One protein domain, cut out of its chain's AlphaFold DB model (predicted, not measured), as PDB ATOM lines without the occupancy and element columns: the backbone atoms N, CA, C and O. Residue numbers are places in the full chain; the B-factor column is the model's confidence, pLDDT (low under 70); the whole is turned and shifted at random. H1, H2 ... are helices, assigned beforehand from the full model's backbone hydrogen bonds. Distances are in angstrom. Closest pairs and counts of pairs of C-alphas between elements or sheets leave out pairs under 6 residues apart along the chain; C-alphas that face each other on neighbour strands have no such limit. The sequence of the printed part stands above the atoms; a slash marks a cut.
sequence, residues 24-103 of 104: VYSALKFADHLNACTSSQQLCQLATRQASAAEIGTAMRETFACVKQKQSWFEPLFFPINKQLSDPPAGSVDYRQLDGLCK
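AT A GLANCE: This is residues 24 to 103 of the 104 residues of an uncharacterized protein of Rhizobacter sp. Root29 (UniProt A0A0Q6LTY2). A long helix, H3, runs through the middle; H2 folds back beside its first part, and H1 crosses its last part. After H3 the chain returns through H4, on H1, and H5, on H3, to H6, which packs on H2. The printed part has 80 residues with six named helices, H1 to H6 in order: all helix, compact, radius of gyration of the C-alphas 13.1 A, spans 37 by 25 by 17 A.

IN THESE COORDINATES: Find C-alpha 53 at (24.070, -16.635, -29.856); from there H3 runs 25.6 A to C-alpha 70 at (20.411, 3.422, -14.420). Look before it for H1, residues 24 to 37, 19.9 A, and H2, 40 to 48; after it for H4, 75 to 78, H5, 83 to 86, and H6, 95 to 101.

HOW THE PARTS SIT: At the hub, H3, residues 63 to 70 touch H1 at a steep tilt of 57 degrees, closest C-alphas Cys 37 and Thr 63, 5.3 A. H2 and H3 form a helical hairpin at a shallow 13 degrees. In H1, H2 and H3 every O i to N i+4 pair is within hydrogen-bond range; in H6 1 of 3, with 2 of 4 O i to N i+3 pairs.

THE WHOLE: The printed part has no cut and no long link. Residues 83 to 103 are among those with pLDDT under 70.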
ATOM      1  N   VAL A  24       6.244   8.719 -22.173       91.06
ATOM      2  CA  VAL A  24       7.182   9.268 -23.169       91.06
ATOM      3  C   VAL A  24       8.544   9.569 -22.544       91.06
ATOM      4  O   VAL A  24       9.575   9.240 -23.130       91.06
ATOM      5  N   TYR A  25       8.572  10.155 -21.346       90.19
ATOM      6  CA  TYR A  25       9.817  10.417 -20.627       90.19
ATOM      7  C   TYR A  25      10.591   9.121 -20.353       90.19
ATOM      8  O   TYR A  25      11.785   9.048 -20.638       90.19
ATOM      9  N   SER A  26       9.913   8.084 -19.853       89.19
ATOM     10  CA  SER A  26      10.521   6.778 -19.599       89.19
ATOM     11  C   SER A  26      11.025   6.121 -20.883       89.19
ATOM     12  O   SER A  26      12.097   5.524 -20.855       89.19
ATOM     13  N   ALA A  27      10.326   6.276 -22.012       87.00
ATOM     14  CA  ALA A  27      10.790   5.780 -23.309       87.00
ATOM     15  C   ALA A  27      12.096   6.462 -23.756       87.00
ATOM     16  O   ALA A  27      13.052   5.792 -24.150       87.00
ATOM     17  N   LEU A  28      12.155   7.795 -23.658       90.50
ATOM     18  CA  LEU A  28      13.346   8.571 -24.014       90.50
ATOM     19  C   LEU A  28      14.526   8.223 -23.101       90.50
ATOM     20  O   LEU A  28      15.625   7.958 -23.586       90.50
ATOM     21  N   LYS A  29      14.291   8.135 -21.787       89.56
ATOM     22  CA  LYS A  29      15.329   7.735 -20.831       89.56
ATOM     23  C   LYS A  29      15.810   6.313 -21.042       89.56
ATOM     24  O   LYS A  29      17.007   6.065 -20.956       89.56
ATOM     25  N   PHE A  30      14.919   5.391 -21.385       86.69
ATOM     26  CA  PHE A  30      15.309   4.027 -21.710       86.69
ATOM     27  C   PHE A  30      16.264   3.973 -22.912       86.69
ATOM     28  O   PHE A  30      17.276   3.276 -22.849       86.69
ATOM     29  N   ALA A  31      16.000   4.755 -23.964       84.44
ATOM     30  CA  ALA A  31      16.902   4.876 -25.109       84.44
ATOM     31  C   ALA A  31      18.258   5.498 -24.721       84.44
ATOM     32  O   ALA A  31      19.303   4.983 -25.121       84.44
ATOM     33  N   ASP A  32      18.262   6.548 -23.893       88.50
ATOM     34  CA  ASP A  32      19.496   7.151 -23.366       88.50
ATOM     35  C   ASP A  32      20.314   6.143 -22.547       88.50
ATOM     36  O   ASP A  32      21.532   6.038 -22.702       88.50
ATOM     37  N   HIS A  33      19.656   5.376 -21.676       89.38
ATOM     38  CA  HIS A  33      20.299   4.346 -20.869       89.38
ATOM     39  C   HIS A  33      20.855   3.221 -21.737       89.38
ATOM     40  O   HIS A  33      21.979   2.789 -21.494       89.38
ATOM     41  N   LEU A  34      20.116   2.782 -22.760       83.88
ATOM     42  CA  LEU A  34      20.605   1.809 -23.731       83.88
ATOM     43  C   LEU A  34      21.852   2.323 -24.442       83.88
ATOM     44  O   LEU A  34      22.856   1.622 -24.441       83.88
ATOM     45  N   ASN A  35      21.842   3.544 -24.972       83.19
ATOM     46  CA  ASN A  35      23.012   4.122 -25.639       83.19
ATOM     47  C   ASN A  35      24.210   4.283 -24.694       83.19
ATOM     48  O   ASN A  35      25.347   4.074 -25.103       83.19
ATOM     49  N   ALA A  36      23.975   4.624 -23.426       85.69
ATOM     50  CA  ALA A  36      25.040   4.757 -22.436       85.69
ATOM     51  C   ALA A  36      25.603   3.407 -21.958       85.69
ATOM     52  O   ALA A  36      26.749   3.345 -21.519       85.69
ATOM     53  N   CYS A  37      24.793   2.347 -21.985       85.81
ATOM     54  CA  CYS A  37      25.165   1.008 -21.525       85.81
ATOM     55  C   CYS A  37      25.627   0.081 -22.652       85.81
ATOM     56  O   CYS A  37      26.284  -0.921 -22.385       85.81
ATOM     57  N   THR A  38      25.288   0.398 -23.899       81.12
ATOM     58  CA  THR A  38      25.667  -0.384 -25.073       81.12
ATOM     59  C   THR A  38      26.965   0.167 -25.640       81.12
ATOM     60  O   THR A  38      27.007   1.291 -26.132       81.12
ATOM     61  N   SER A  39      28.031  -0.634 -25.633       72.62
ATOM     62  CA  SER A  39      29.213  -0.305 -26.426       72.62
ATOM     63  C   SER A  39      28.969  -0.712 -27.878       72.62
ATOM     64  O   SER A  39      29.006  -1.898 -28.218       72.62
ATOM     65  N   SER A  40      28.758   0.273 -28.755       63.81
ATOM     66  CA  SER A  40      28.656   0.066 -30.209       63.81
ATOM     67  C   SER A  40      29.846  -0.740 -30.747       63.81
ATOM     68  O   SER A  40      29.698  -1.569 -31.638       63.81
ATOM     69  N   GLN A  41      31.024  -0.560 -30.145       66.06
ATOM     70  CA  GLN A  41      32.250  -1.278 -30.488       66.06
ATOM     71  C   GLN A  41      32.178  -2.775 -30.151       66.06
ATOM     72  O   GLN A  41      32.591  -3.596 -30.968       66.06
ATOM     73  N   GLN A  42      31.626  -3.150 -28.992       68.69
ATOM     74  CA  GLN A  42      31.462  -4.560 -28.614       68.69
ATOM     75  C   GLN A  42      30.416  -5.257 -29.480       68.69
ATOM     76  O   GLN A  42      30.671  -6.355 -29.971       68.69
ATOM     77  N   LEU A  43      29.267  -4.616 -29.721       66.81
ATOM     78  CA  LEU A  43      28.242  -5.183 -30.599       66.81
ATOM     79  C   LEU A  43      28.748  -5.350 -32.032       66.81
ATOM     80  O   LEU A  43      28.503  -6.389 -32.639       66.81
ATOM     81  N   CYS A  44      29.512  -4.389 -32.552       69.69
ATOM     82  CA  CYS A  44      30.074  -4.511 -33.892       69.69
ATOM     83  C   CYS A  44      31.186  -5.554 -33.986       69.69
ATOM     84  O   CYS A  44      31.244  -6.265 -34.987       69.69
ATOM     85  N   GLN A  45      32.017  -5.729 -32.954       72.38
ATOM     86  CA  GLN A  45      32.959  -6.854 -32.898       72.38
ATOM     87  C   GLN A  45      32.245  -8.211 -32.832       72.38
ATOM     88  O   GLN A  45      32.681  -9.163 -33.474       72.38
ATOM     89  N   LEU A  46      31.139  -8.310 -32.091       71.00
ATOM     90  CA  LEU A  46      30.313  -9.518 -32.019       71.00
ATOM     91  C   LEU A  46      29.631  -9.830 -33.358       71.00
ATOM     92  O   LEU A  46      29.646 -10.979 -33.794       71.00
ATOM     93  N   ALA A  47      29.088  -8.811 -34.029       67.06
ATOM     94  CA  ALA A  47      28.456  -8.950 -35.337       67.06
ATOM     95  C   ALA A  47      29.468  -9.360 -36.420       67.06
ATOM     96  O   ALA A  47      29.259 -10.348 -37.120       67.06
ATOM     97  N   THR A  48      30.609  -8.665 -36.505       70.62
ATOM     98  CA  THR A  48      31.653  -8.938 -37.513       70.62
ATOM     99  C   THR A  48      32.279 -10.322 -37.383       70.62
ATOM    100  O   THR A  48      32.606 -10.931 -38.400       70.62
ATOM    101  N   ARG A  49      32.418 -10.857 -36.162       71.44
ATOM    102  CA  ARG A  49      32.953 -12.213 -35.942       71.44
ATOM    103  C   ARG A  49      31.903 -13.322 -36.011       71.44
ATOM    104  O   ARG A  49      32.251 -14.465 -35.737       71.44
ATOM    105  N   GLN A  50      30.645 -12.994 -36.335       67.69
ATOM    106  CA  GLN A  50      29.508 -13.922 -36.260       67.69
ATOM    107  C   GLN A  50      29.501 -14.679 -34.921       67.69
ATOM    108  O   GLN A  50      29.423 -15.907 -34.877       67.69
ATOM    109  N   ALA A  51      29.670 -13.927 -33.827       67.00
ATOM    110  CA  ALA A  51      29.754 -14.470 -32.477       67.00
ATOM    111  C   ALA A  51      28.547 -15.356 -32.180       67.00
ATOM    112  O   ALA A  51      27.450 -15.067 -32.635       67.00
ATOM    113  N   SER A  52      28.726 -16.423 -31.406       66.88
ATOM    114  CA  SER A  52      27.623 -17.350 -31.132       66.88
ATOM    115  C   SER A  52      26.453 -16.646 -30.427       66.88
ATOM    116  O   SER A  52      26.636 -15.661 -29.708       66.88
ATOM    117  N   ALA A  53      25.238 -17.194 -30.544       67.75
ATOM    118  CA  ALA A  53      24.070 -16.635 -29.856       67.75
ATOM    119  C   ALA A  53      24.264 -16.528 -28.324       67.75
ATOM    120  O   ALA A  53      23.670 -15.661 -27.688       67.75
ATOM    121  N   ALA A  54      25.130 -17.363 -27.739       69.81
ATOM    122  CA  ALA A  54      25.505 -17.300 -26.328       69.81
ATOM    123  C   ALA A  54      26.365 -16.066 -25.980       69.81
ATOM    124  O   ALA A  54      26.201 -15.477 -24.910       69.81
ATOM    125  N   GLU A  55      27.257 -15.641 -26.877       71.94
ATOM    126  CA  GLU A  55      28.081 -14.440 -26.687       71.94
ATOM    127  C   GLU A  55      27.246 -13.166 -26.843       71.94
ATOM    128  O   GLU A  55      27.376 -12.244 -26.038       71.94
ATOM    129  N   ILE A  56      26.329 -13.142 -27.817       71.94
ATOM    130  CA  ILE A  56      25.360 -12.047 -27.968       71.94
ATOM    131  C   ILE A  56      24.437 -11.977 -26.752       71.94
ATOM    132  O   ILE A  56      24.234 -10.898 -26.204       71.94
ATOM    133  N   GLY A  57      23.927 -13.122 -26.289       71.62
ATOM    134  CA  GLY A  57      23.112 -13.195 -25.077       71.62
ATOM    135  C   GLY A  57      23.845 -12.648 -23.852       71.62
ATOM    136  O   GLY A  57      23.268 -11.886 -23.083       71.62
ATOM    137  N   THR A  58      25.138 -12.954 -23.703       77.38
ATOM    138  CA  THR A  58      25.973 -12.400 -22.622       77.38
ATOM    139  C   THR A  58      26.112 -10.878 -22.729       77.38
ATOM    140  O   THR A  58      25.849 -10.177 -21.753       77.38
ATOM    141  N   ALA A  59      26.432 -10.347 -23.912       78.31
ATOM    142  CA  ALA A  59      26.554  -8.902 -24.120       78.31
ATOM    143  C   ALA A  59      25.221  -8.155 -23.913       78.31
ATOM    144  O   ALA A  59      25.187  -7.065 -23.334       78.31
ATOM    145  N   MET A  60      24.102  -8.752 -24.336       77.19
ATOM    146  CA  MET A  60      22.764  -8.216 -24.081       77.19
ATOM    147  C   MET A  60      22.426  -8.251 -22.587       77.19
ATOM    148  O   MET A  60      21.944  -7.245 -22.069       77.19
ATOM    149  N   ARG A  61      22.738  -9.337 -21.861       78.94
ATOM    150  CA  ARG A  61      22.576  -9.391 -20.394       78.94
ATOM    151  C   ARG A  61      23.324  -8.268 -19.701       78.94
ATOM    152  O   ARG A  61      22.742  -7.611 -18.845       78.94
ATOM    153  N   GLU A  62      24.590  -8.057 -20.049       82.12
ATOM    154  CA  GLU A  62      25.421  -7.006 -19.455       82.12
ATOM    155  C   GLU A  62      24.845  -5.616 -19.739       82.12
ATOM    156  O   GLU A  62      24.671  -4.810 -18.820       82.12
ATOM    157  N   THR A  63      24.445  -5.374 -20.988       84.25
ATOM    158  CA  THR A  63      23.805  -4.123 -21.407       84.25
ATOM    159  C   THR A  63      22.529  -3.871 -20.608       84.25
ATOM    160  O   THR A  63      22.387  -2.833 -19.964       84.25
ATOM    161  N   PHE A  64      21.603  -4.832 -20.575       84.62
ATOM    162  CA  PHE A  64      20.333  -4.684 -19.866       84.62
ATOM    163  C   PHE A  64      20.493  -4.645 -18.342       84.62
ATOM    164  O   PHE A  64      19.715  -3.966 -17.671       84.62
ATOM    165  N   ALA A  65      21.508  -5.305 -17.781       86.06
ATOM    166  CA  ALA A  65      21.858  -5.167 -16.371       86.06
ATOM    167  C   ALA A  65      22.318  -3.737 -16.049       86.06
ATOM    168  O   ALA A  65      21.866  -3.166 -15.056       86.06
ATOM    169  N   CYS A  66      23.141  -3.130 -16.911       87.06
ATOM    170  CA  CYS A  66      23.531  -1.726 -16.790       87.06
ATOM    171  C   CYS A  66      22.323  -0.785 -16.918       87.06
ATOM    172  O   CYS A  66      22.151   0.106 -16.085       87.06
ATOM    173  N   VAL A  67      21.438  -1.005 -17.901       88.00
ATOM    174  CA  VAL A  67      20.226  -0.183 -18.075       88.00
ATOM    175  C   VAL A  67      19.352  -0.262 -16.827       88.00
ATOM    176  O   VAL A  67      18.935   0.769 -16.307       88.00
ATOM    177  N   LYS A  68      19.147  -1.467 -16.282       87.19
ATOM    178  CA  LYS A  68      18.371  -1.677 -15.055       87.19
ATOM    179  C   LYS A  68      18.937  -0.912 -13.855       87.19
ATOM    180  O   LYS A  68      18.166  -0.457 -13.020       87.19
ATOM    181  N   GLN A  69      20.261  -0.773 -13.755       89.06
ATOM    182  CA  GLN A  69      20.899   0.011 -12.690       89.06
ATOM    183  C   GLN A  69      20.734   1.523 -12.873       89.06
ATOM    184  O   GLN A  69      20.751   2.256 -11.888       89.06
ATOM    185  N   LYS A  70      20.601   1.998 -14.117       89.75
ATOM    186  CA  LYS A  70      20.411   3.422 -14.420       89.75
ATOM    187  C   LYS A  70      18.947   3.862 -14.385       89.75
ATOM    188  O   LYS A  70      18.710   5.056 -14.218       89.75
ATOM    189  N   GLN A  71      18.005   2.928 -14.525       88.31
ATOM    190  CA  GLN A  71      16.578   3.228 -14.481       88.31
ATOM    191  C   GLN A  71      16.155   3.793 -13.117       88.31
ATOM    192  O   GLN A  71      16.500   3.263 -12.059       88.31
ATOM    193  N   SER A  72      15.343   4.847 -13.147       89.81
ATOM    194  CA  SER A  72      14.697   5.400 -11.951       89.81
ATOM    195  C   SER A  72      13.587   4.475 -11.447       89.81
ATOM    196  O   SER A  72      13.036   3.686 -12.206       89.81
ATOM    197  N   TRP A  73      13.171   4.608 -10.183       89.44
ATOM    198  CA  TRP A  73      12.188   3.704  -9.554       89.44
ATOM    199  C   TRP A  73      10.840   3.574 -10.295       89.44
ATOM    200  O   TRP A  73      10.183   2.542 -10.174       89.44
ATOM    201  N   PHE A  74      10.421   4.595 -11.053       86.62
ATOM    202  CA  PHE A  74       9.145   4.613 -11.778       86.62
ATOM    203  C   PHE A  74       9.263   4.194 -13.251       86.62
ATOM    204  O   PHE A  74       8.265   3.807 -13.851       86.62
ATOM    205  N   GLU A  75      10.453   4.245 -13.851       86.19
ATOM    206  CA  GLU A  75      10.641   3.930 -15.274       86.19
ATOM    207  C   GLU A  75      10.329   2.459 -15.616       86.19
ATOM    208  O   GLU A  75       9.683   2.222 -16.640       86.19
ATOM    209  N   PRO A  76      10.658   1.462 -14.763       87.38
ATOM    210  CA  PRO A  76      10.264   0.072 -14.978       87.38
ATOM    211  C   PRO A  76       8.750  -0.168 -15.005       87.38
ATOM    212  O   PRO A  76       8.331  -1.216 -15.492       87.38
ATOM    213  N   LEU A  77       7.926   0.759 -14.496       87.88
ATOM    214  CA  LEU A  77       6.463   0.647 -14.576       87.88
ATOM    215  C   LEU A  77       5.959   0.816 -16.015       87.88
ATOM    216  O   LEU A  77       4.932   0.244 -16.371       87.88
ATOM    217  N   PHE A  78       6.680   1.593 -16.826       87.81
ATOM    218  CA  PHE A  78       6.337   1.865 -18.221       87.81
ATOM    219  C   PHE A  78       7.155   0.996 -19.183       87.81
ATOM    220  O   PHE A  78       6.612   0.480 -20.155       87.81
ATOM    221  N   PHE A  79       8.444   0.791 -18.891       85.81
ATOM    222  CA  PHE A  79       9.367   0.011 -19.721       85.81
ATOM    223  C   PHE A  79      10.108  -1.044 -18.883       85.81
ATOM    224  O   PHE A  79      11.271  -0.849 -18.506       85.81
ATOM    225  N   PRO A  80       9.446  -2.172 -18.566       83.38
ATOM    226  CA  PRO A  80      10.061  -3.248 -17.808       83.38
ATOM    227  C   PRO A  80      11.068  -4.023 -18.664       83.38
ATOM    228  O   PRO A  80      10.743  -4.549 -19.729       83.38
ATOM    229  N   ILE A  81      12.286  -4.179 -18.151       80.62
ATOM    230  CA  ILE A  81      13.272  -5.099 -18.725       80.62
ATOM    231  C   ILE A  81      12.899  -6.512 -18.280       80.62
ATOM    232  O   ILE A  81      13.175  -6.927 -17.150       80.62
ATOM    233  N   ASN A  82      12.215  -7.242 -19.156       72.44
ATOM    234  CA  ASN A  82      11.831  -8.622 -18.894       72.44
ATOM    235  C   ASN A  82      13.024  -9.577 -19.084       72.44
ATOM    236  O   ASN A  82      14.019  -9.264 -19.741       72.44
ATOM    237  N   LYS A  83      12.920 -10.777 -18.499       65.69
ATOM    238  CA  LYS A  83      13.997 -11.776 -18.572       65.69
ATOM    239  C   LYS A  83      14.305 -12.226 -20.005       65.69
ATOM    240  O   LYS A  83      15.431 -12.619 -20.270       65.69
ATOM    241  N   GLN A  84      13.332 -12.144 -20.912       62.72
ATOM    242  CA  GLN A  84      13.488 -12.512 -22.324       62.72
ATOM    243  C   GLN A  84      14.334 -11.502 -23.108       62.72
ATOM    244  O   GLN A  84      15.107 -11.908 -23.966       62.72
ATOM    245  N   LEU A  85      14.226 -10.207 -22.793       61.69
ATOM    246  CA  LEU A  85      15.091  -9.159 -23.341       61.69
ATOM    247  C   LEU A  85      16.521  -9.303 -22.821       61.69
ATOM    248  O   LEU A  85      17.469  -9.155 -23.586       61.69
ATOM    249  N   SER A  86      16.675  -9.628 -21.534       59.34
ATOM    250  CA  SER A  86      18.001  -9.869 -20.972       59.34
ATOM    251  C   SER A  86      18.616 -11.187 -21.440       59.34
ATOM    252  O   SER A  86      19.828 -11.247 -21.537       59.34
ATOM    253  N   ASP A  87      17.831 -12.229 -21.725       60.19
ATOM    254  CA  ASP A  87      18.331 -13.574 -22.042       60.19
ATOM    255  C   ASP A  87      17.609 -14.141 -23.282       60.19
ATOM    256  O   ASP A  87      16.713 -14.987 -23.165       60.19
ATOM    257  N   PRO A  88      17.925 -13.623 -24.487       58.38
ATOM    258  CA  PRO A  88      17.264 -14.048 -25.713       58.38
ATOM    259  C   PRO A  88      17.588 -15.521 -26.016       58.38
ATOM    260  O   PRO A  88      18.742 -15.942 -25.881       58.38
ATOM    261  N   PRO A  89      16.604 -16.332 -26.449       56.56
ATOM    262  CA  PRO A  89      16.847 -17.729 -26.788       56.56
ATOM    263  C   PRO A  89      17.866 -17.848 -27.926       56.56
ATOM    264  O   PRO A  89      17.882 -17.042 -28.863       56.56
ATOM    265  N   ALA A  90      18.724 -18.868 -27.848       56.03
ATOM    266  CA  ALA A  90      19.767 -19.102 -28.839       56.03
ATOM    267  C   ALA A  90      19.171 -19.181 -30.260       56.03
ATOM    268  O   ALA A  90      18.228 -19.930 -30.499       56.03
ATOM    269  N   GLY A  91      19.713 -18.392 -31.194       56.88
ATOM    270  CA  GLY A  91      19.257 -18.344 -32.590       56.88
ATOM    271  C   GLY A  91      18.120 -17.358 -32.894       56.88
ATOM    272  O   GLY A  91      17.677 -17.306 -34.035       56.88
ATOM    273  N   SER A  92      17.659 -16.563 -31.920       58.25
ATOM    274  CA  SER A  92      16.589 -15.564 -32.126       58.25
ATOM    275  C   SER A  92      17.060 -14.188 -32.620       58.25
ATOM    276  O   SER A  92      16.232 -13.365 -33.007       58.25
ATOM    277  N   VAL A  93      18.371 -13.928 -32.627       57.69
ATOM    278  CA  VAL A  93      18.945 -12.650 -33.073       57.69
ATOM    279  C   VAL A  93      19.364 -12.766 -34.540       57.69
ATOM    280  O   VAL A  93      20.294 -13.503 -34.865       57.69
ATOM    281  N   ASP A  94      18.672 -12.049 -35.429       59.12
ATOM    282  CA  ASP A  94      18.999 -12.003 -36.858       59.12
ATOM    283  C   ASP A  94      20.178 -11.047 -37.115       59.12
ATOM    284  O   ASP A  94      20.054  -9.820 -37.034       59.12
ATOM    285  N   TYR A  95      21.338 -11.619 -37.452       54.19
ATOM    286  CA  TYR A  95      22.582 -10.894 -37.741       54.19
ATOM    287  C   TYR A  95      22.444  -9.872 -38.874       54.19
ATOM    288  O   TYR A  95      23.182  -8.886 -38.894       54.19
ATOM    289  N   ARG A  96      21.482 -10.045 -39.793       55.38
ATOM    290  CA  ARG A  96      21.271  -9.089 -40.891       55.38
ATOM    291  C   ARG A  96      20.830  -7.710 -40.403       55.38
ATOM    292  O   ARG A  96      21.102  -6.724 -41.082       55.38
ATOM    293  N   GLN A  97      20.175  -7.620 -39.244       54.78
ATOM    294  CA  GLN A  97      19.782  -6.333 -38.664       54.78
ATOM    295  C   GLN A  97      20.951  -5.630 -37.959       54.78
ATOM    296  O   GLN A  97      21.033  -4.403 -37.982       54.78
ATOM    297  N   LEU A  98      21.888  -6.396 -37.390       53.94
ATOM    298  CA  LEU A  98      23.079  -5.869 -36.715       53.94
ATOM    299  C   LEU A  98      24.115  -5.315 -37.704       53.94
ATOM    300  O   LEU A  98      24.699  -4.262 -37.452       53.94
ATOM    301  N   ASP A  99      24.280  -5.948 -38.868       53.00
ATOM    302  CA  ASP A  99      25.189  -5.479 -39.927       53.00
ATOM    303  C   ASP A  99      24.837  -4.071 -40.451       53.00
ATOM    304  O   ASP A  99      25.716  -3.314 -40.870       53.00
ATOM    305  N   GLY A 100      23.555  -3.690 -40.407       55.03
ATOM    306  CA  GLY A 100      23.092  -2.354 -40.789       55.03
ATOM    307  C   GLY A 100      23.460  -1.255 -39.785       55.03
ATOM    308  O   GLY A 100      23.606  -0.098 -40.179       55.03
ATOM    309  N   LEU A 101      23.646  -1.604 -38.506       53.41
ATOM    310  CA  LEU A 101      24.039  -0.673 -37.440       53.41
ATOM    311  C   LEU A 101      25.548  -0.393 -37.430       53.41
ATOM    312  O   LEU A 101      25.955   0.685 -37.015       53.41
ATOM    313  N   CYS A 102      26.365  -1.329 -37.924       58.06
ATOM    314  CA  CYS A 102      27.830  -1.222 -37.919       58.06
ATOM    315  C   CYS A 102      28.436  -0.601 -39.186       58.06
ATOM    316  O   CYS A 102      29.639  -0.360 -39.229       58.06
ATOM    317  N   LYS A 103      27.626  -0.361 -40.227       55.78
ATOM    318  CA  LYS A 103      28.044   0.294 -41.481       55.78
ATOM    319  C   LYS A 103      27.735   1.799 -41.533       55.78
ATOM    320  O   LYS A 103      27.909   2.395 -42.594       55.78
TER     321      LYS A 103